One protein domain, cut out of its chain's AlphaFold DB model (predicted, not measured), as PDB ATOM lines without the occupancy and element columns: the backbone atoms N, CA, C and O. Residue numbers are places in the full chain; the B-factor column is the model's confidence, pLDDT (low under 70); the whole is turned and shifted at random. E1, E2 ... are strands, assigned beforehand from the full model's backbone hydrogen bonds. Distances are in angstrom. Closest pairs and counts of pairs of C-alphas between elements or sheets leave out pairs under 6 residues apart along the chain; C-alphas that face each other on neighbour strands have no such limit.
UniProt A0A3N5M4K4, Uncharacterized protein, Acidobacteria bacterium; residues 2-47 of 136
ATOM      1  N   VAL A   2     -28.198  33.605  91.914       53.56
ATOM      2  CA  VAL A   2     -27.214  33.049  90.978       53.56
ATOM      3  C   VAL A   2     -26.653  31.833  91.702       53.56
ATOM      4  O   VAL A   2     -26.411  31.922  92.905       53.56
ATOM      5  N   ALA A   3     -26.608  30.682  91.039       52.75
ATOM      6  CA  ALA A   3     -26.048  29.488  91.651       52.75
ATOM      7  C   ALA A   3     -24.535  29.689  91.837       52.75
ATOM      8  O   ALA A   3     -23.901  30.417  91.082       52.75
ATOM      9  N   GLU A   4     -23.957  29.033  92.835       59.59
ATOM     10  CA  GLU A   4     -22.519  29.057  93.104       59.59
ATOM     11  C   GLU A   4     -21.953  27.723  92.601       59.59
ATOM     12  O   GLU A   4     -22.255  26.664  93.146       59.59
ATOM     13  N   GLY A   5     -21.184  27.766  91.522       57.19
ATOM     14  CA  GLY A   5     -20.484  26.633  90.924       57.19
ATOM     15  C   GLY A   5     -19.304  27.183  90.134       57.19
ATOM     16  O   GLY A   5     -19.320  28.358  89.754       57.19
ATOM     17  N   THR A   6     -18.270  26.375  89.902       62.41
ATOM     18  CA  THR A   6     -17.240  26.734  88.916       62.41
ATOM     19  C   THR A   6     -17.937  27.035  87.584       62.41
ATOM     20  O   THR A   6     -19.042  26.551  87.349       62.41
ATOM     21  N   GLY A   7     -17.347  27.868  86.721       60.84
ATOM     22  CA  GLY A   7     -18.015  28.345  85.496       60.84
ATOM     23  C   GLY A   7     -18.579  27.248  84.572       60.84
ATOM     24  O   GLY A   7     -19.372  27.553  83.693       60.84
ATOM     25  N   GLU A   8     -18.216  25.983  84.793       62.81
ATOM     26  CA  GLU A   8     -18.702  24.807  84.064       62.81
ATOM     27  C   GLU A   8     -20.035  24.232  84.595       62.81
ATOM     28  O   GLU A   8     -20.750  23.593  83.830       62.81
ATOM     29  N   ASP A   9     -20.421  24.505  85.851       75.69
ATOM     30  CA  ASP A   9     -21.673  24.014  86.474       75.69
ATOM     31  C   ASP A   9     -22.810  25.060  86.478       75.69
ATOM     32  O   ASP A   9     -23.916  24.812  86.969       75.69
ATOM     33  N   GLN A  10     -22.560  26.259  85.947       79.12
ATOM     34  CA  GLN A  10     -23.563  27.320  85.853       79.12
ATOM     35  C   GLN A  10     -24.367  27.217  84.551       79.12
ATOM     36  O   GLN A  10     -23.775  27.113  83.479       79.12
ATOM     37  N   PRO A  11     -25.710  27.361  84.587       84.94
ATOM     38  CA  PRO A  11     -26.513  27.360  83.363       84.94
ATOM     39  C   PRO A  11     -26.196  28.555  82.446       84.94
ATOM     40  O   PRO A  11     -26.362  28.451  81.234       84.94
ATOM     41  N   ILE A  12     -25.764  29.689  83.016       87.38
ATOM     42  CA  ILE A  12     -25.285  30.881  82.302       87.38
ATOM     43  C   ILE A  12     -24.183  31.538  83.142       87.38
ATOM     44  O   ILE A  12     -24.402  31.827  84.318       87.38
ATOM     45  N   VAL A  13     -23.037  31.844  82.527       88.62
ATOM     46  CA  VAL A  13     -21.934  32.600  83.146       88.62
ATOM     47  C   VAL A  13     -21.782  33.956  82.466       88.62
ATOM     48  O   VAL A  13     -21.746  34.046  81.241       88.62
ATOM     49  N   VAL A  14     -21.653  35.018  83.266       90.69
ATOM     50  CA  VAL A  14     -21.208  36.343  82.811       90.69
ATOM     51  C   VAL A  14     -19.998  36.730  83.647       90.69
ATOM     52  O   VAL A  14     -20.118  36.965  84.848       90.69
ATOM     53  N   GLU A  15     -18.825  36.760  83.019       91.94
ATOM     54  CA  GLU A  15     -17.572  37.059  83.709       91.94
ATOM     55  C   GLU A  15     -17.479  38.526  84.151       91.94
ATOM     56  O   GLU A  15     -18.159  39.422  83.633       91.94
ATOM     57  N   GLN A  16     -16.591  38.787  85.113       92.62
ATOM     58  CA  GLN A  16     -16.276  40.152  85.520       92.62
ATOM     59  C   GLN A  16     -15.782  40.963  84.316       92.62
ATOM     60  O   GLN A  16     -15.011  40.475  83.494       92.62
ATOM     61  N   ASN A  17     -16.202  42.226  84.236       93.19
ATOM     62  CA  ASN A  17     -15.883  43.142  83.134       93.19
ATOM     63  C   ASN A  17     -16.449  42.748  81.759       93.19
ATOM     64  O   ASN A  17     -16.059  43.359  80.762       93.19
ATOM     65  N   ALA A  18     -17.395  41.802  81.684       94.94
ATOM     66  CA  ALA A  18     -18.180  41.610  80.470       94.94
ATOM     67  C   ALA A  18     -18.735  42.973  79.986       94.94
ATOM     68  O   ALA A  18     -19.313  43.717  80.789       94.94
ATOM     69  N   PRO A  19     -18.556  43.339  78.701       94.62
ATOM     70  CA  PRO A  19     -19.002  44.629  78.189       94.62
ATOM     71  C   PRO A  19     -20.503  44.886  78.380       94.62
ATOM     72  O   PRO A  19     -21.321  43.980  78.550       94.62
ATOM     73  N   ARG A  20     -20.903  46.161  78.308       95.06
ATOM     74  CA  ARG A  20     -22.330  46.513  78.310       95.06
ATOM     75  C   ARG A  20     -23.033  45.842  77.130       95.06
ATOM     76  O   ARG A  20     -22.547  45.904  76.005       95.06
ATOM     77  N   ASN A  21     -24.220  45.294  77.388       96.31
ATOM     78  CA  ASN A  21     -25.044  44.592  76.400       96.31
ATOM     79  C   ASN A  21     -24.385  43.329  75.808       96.31
ATOM     80  O   ASN A  21     -24.681  42.985  74.665       96.31
ATOM     81  N   SER A  22     -23.521  42.630  76.561       95.94
ATOM     82  CA  SER A  22     -23.016  41.303  76.161       95.94
ATOM     83  C   SER A  22     -24.154  40.327  75.854       95.94
ATOM     84  O   SER A  22     -24.138  39.686  74.809       95.94
ATOM     85  N   VAL A  23     -25.177  40.292  76.714       96.75
ATOM     86  CA  VAL A  23     -26.486  39.684  76.445       96.75
ATOM     87  C   VAL A  23     -27.550  40.691  76.871       96.75
ATOM     88  O   VAL A  23     -27.530  41.180  78.000       96.75
ATOM     89  N   TYR A  24     -28.459  41.036  75.967       97.69
ATOM     90  CA  TYR A  24     -29.557  41.965  76.212       97.69
ATOM     91  C   TYR A  24     -30.872  41.307  75.804       97.69
ATOM     92  O   TYR A  24     -30.982  40.827  74.684       97.69
ATOM     93  N   VAL A  25     -31.866  41.284  76.688       98.19
ATOM     94  CA  VAL A  25     -33.220  40.816  76.359       98.19
ATOM     95  C   VAL A  25     -34.172  41.983  76.547       98.19
ATOM     96  O   VAL A  25     -34.198  42.588  77.619       98.19
ATOM     97  N   ASP A  26     -34.915  42.335  75.503       98.25
ATOM     98  CA  ASP A  26     -35.846  43.459  75.561       98.25
ATOM     99  C   ASP A  26     -37.251  43.054  76.037       98.25
ATOM    100  O   ASP A  26     -37.570  41.881  76.229       98.25
ATOM    101  N   HIS A  27     -38.127  44.047  76.211       98.00
ATOM    102  CA  HIS A  27     -39.500  43.828  76.674       98.00
ATOM    103  C   HIS A  27     -40.393  43.074  75.666       98.00
ATOM    104  O   HIS A  27     -41.544  42.774  75.979       98.00
ATOM    105  N   GLN A  28     -39.907  42.818  74.449       98.25
ATOM    106  CA  GLN A  28     -40.592  42.040  73.414       98.25
ATOM    107  C   GLN A  28     -40.042  40.607  73.321       98.25
ATOM    108  O   GLN A  28     -40.501  39.840  72.478       98.25
ATOM    109  N   GLY A  29     -39.071  40.247  74.169       98.19
ATOM    110  CA  GLY A  29     -38.424  38.938  74.168       98.19
ATOM    111  C   GLY A  29     -37.335  38.772  73.106       98.19
ATOM    112  O   GLY A  29     -36.896  37.649  72.873       98.19
ATOM    113  N   ARG A  30     -36.885  39.855  72.460       98.69
ATOM    114  CA  ARG A  30     -35.788  39.806  71.482       98.69
ATOM    115  C   ARG A  30     -34.445  39.800  72.204       98.69
ATOM    116  O   ARG A  30     -34.287  40.462  73.228       98.69
ATOM    117  N   VAL A  31     -33.467  39.103  71.634       98.56
ATOM    118  CA  VAL A  31     -32.126  38.927  72.201       98.56
ATOM    119  C   VAL A  31     -31.091  39.703  71.387       98.56
ATOM    120  O   VAL A  31     -31.002  39.572  70.168       98.56
ATOM    121  N   GLY A  32     -30.280  40.506  72.062       98.25
ATOM    122  CA  GLY A  32     -29.118  41.200  71.525       98.25
ATOM    123  C   GLY A  32     -27.822  40.638  72.090       98.25
ATOM    124  O   GLY A  32     -27.713  40.417  73.294       98.25
ATOM    125  N   LEU A  33     -26.828  40.457  71.226       97.88
ATOM    126  CA  LEU A  33     -25.455  40.119  71.592       97.88
ATOM    127  C   LEU A  33     -24.545  41.252  71.108       97.88
ATOM    128  O   LEU A  33     -24.427  41.489  69.903       97.88
ATOM    129  N   GLY A  34     -23.968  42.004  72.048       97.62
ATOM    130  CA  GLY A  34     -23.172  43.207  71.772       97.62
ATOM    131  C   GLY A  34     -23.997  44.458  71.432       97.62
ATOM    132  O   GLY A  34     -23.444  45.484  71.031       97.62
ATOM    133  N   THR A  35     -25.328  44.419  71.573       97.94
ATOM    134  CA  THR A  35     -26.195  45.569  71.277       97.94
ATOM    135  C   THR A  35     -27.521  45.544  72.028       97.94
ATOM    136  O   THR A  35     -28.080  44.484  72.282       97.94
ATOM    137  N   SER A  36     -28.044  46.732  72.344       97.94
ATOM    138  CA  SER A  36     -29.405  46.936  72.854       97.94
ATOM    139  C   SER A  36     -30.374  47.515  71.813       97.94
ATOM    140  O   SER A  36     -31.558  47.679  72.090       97.94
ATOM    141  N   VAL A  37     -29.897  47.831  70.603       97.31
ATOM    142  CA  VAL A  37     -30.725  48.372  69.512       97.31
ATOM    143  C   VAL A  37     -31.085  47.222  68.578       97.31
ATOM    144  O   VAL A  37     -30.303  46.843  67.706       97.31
ATOM    145  N   LEU A  38     -32.253  46.617  68.793       97.94
ATOM    146  CA  LEU A  38     -32.634  45.356  68.154       97.94
ATOM    147  C   LEU A  38     -33.487  45.577  66.896       97.94
ATOM    148  O   LEU A  38     -34.535  46.219  66.950       97.94
ATOM    149  N   GLY A  39     -33.040  45.011  65.767       97.56
ATOM    150  CA  GLY A  39     -33.775  44.983  64.493       97.56
ATOM    151  C   GLY A  39     -34.334  43.603  64.120       97.56
ATOM    152  O   GLY A  39     -35.044  43.482  63.129       97.56
ATOM    153  N   ALA A  40     -34.026  42.569  64.907       98.06
ATOM    154  CA  ALA A  40     -34.425  41.180  64.684       98.06
ATOM    155  C   ALA A  40     -34.665  40.465  66.026       98.06
ATOM    156  O   ALA A  40     -34.309  40.997  67.077       98.06
ATOM    157  N   GLN A  41     -35.258  39.264  65.986       98.44
ATOM    158  CA  GLN A  41     -35.468  38.423  67.178       98.44
ATOM    159  C   GLN A  41     -34.150  38.047  67.869       98.44
ATOM    160  O   GLN A  41     -34.079  38.046  69.091       98.44
ATOM    161  N   LEU A  42     -33.101  37.799  67.083       98.12
ATOM    162  CA  LEU A  42     -31.722  37.683  67.543       98.12
ATOM    163  C   LEU A  42     -30.873  38.690  66.761       98.12
ATOM    164  O   LEU A  42     -30.818  38.620  65.534       98.12
ATOM    165  N   HIS A  43     -30.229  39.634  67.448       98.44
ATOM    166  CA  HIS A  43     -29.361  40.644  66.840       98.44
ATOM    167  C   HIS A  43     -27.939  40.525  67.395       98.44
ATOM    168  O   HIS A  43     -27.662  40.927  68.523       98.44
ATOM    169  N   LEU A  44     -27.029  40.001  66.579       97.69
ATOM    170  CA  LEU A  44     -25.599  39.958  66.872       97.69
ATOM    171  C   LEU A  44     -24.905  41.164  66.228       97.69
ATOM    172  O   LEU A  44     -25.030  41.375  65.021       97.69
ATOM    173  N   LYS A  45     -24.172  41.955  67.015       96.75
ATOM    174  CA  LYS A  45     -23.478  43.156  66.532       96.75
ATOM    175  C   LYS A  45     -22.106  43.298  67.186       96.75
ATOM    176  O   LYS A  45     -21.984  43.260  68.404       96.75
ATOM    177  N   GLY A  46     -21.082  43.527  66.368       95.19
ATOM    178  CA  GLY A  46     -19.703  43.716  66.816       95.19
ATOM    179  C   GLY A  46     -18.743  43.883  65.640       95.19
ATOM    180  O   GLY A  46     -19.179  44.043  64.500       95.19
ATOM    181  N   THR A  47     -17.441  43.835  65.913       94.38
ATOM    182  CA  THR A  47     -16.403  43.736  64.877       94.38
ATOM    183  C   THR A  47     -16.273  42.274  64.458       94.38
ATOM    184  O   THR A  47     -15.969  41.439  65.301       94.38
TER     185      THR A  47
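Overview. This is residues 2 to 47 of the 136 residues of an uncharacterized protein of Acidobacteria bacterium (UniProt A0A3N5M4K4). There is little regular structure here: a long winding stretch, residues 2 to 30, leads to a small patch of sheet where E1 and E2 run side by side, with residues 24 to 25 pairing along E1. The printed part has 46 residues, no named helix and two parallel strands, E1 then E2, and its class is all strand though they hold only 6 residues. It is loose, with a radius of gyration of the C-alphas of 12.4 A, and only just flat, spanning 35 by 24 by 13 A.

Along the chain. Start at C-alpha 2, (-27.214, 33.049, 90.978). E1, residues 31 to 33, begins at C-alpha 31, (-32.126, 38.927, 72.201), and covers 6.8 A; E2, residues 42 to 44, covers 6.6 A and ends at C-alpha 44, (-25.599, 39.958, 66.872).

Arrangement. Residues 24 to 25 pair antiparallel with residues 31 to 32 of E1. E1 and E2 are parallel at 10 degrees; look for N 43 and O 31, 2.8 A apart, within hydrogen-bond range.

Size, cuts and confidence. The farthest C-alphas, of Gly 5 and Gly 39, are 34.8 A apart. The printed part has no cut, and the link E1 to E2 is short. Residues 2 to 8 have pLDDT under 70.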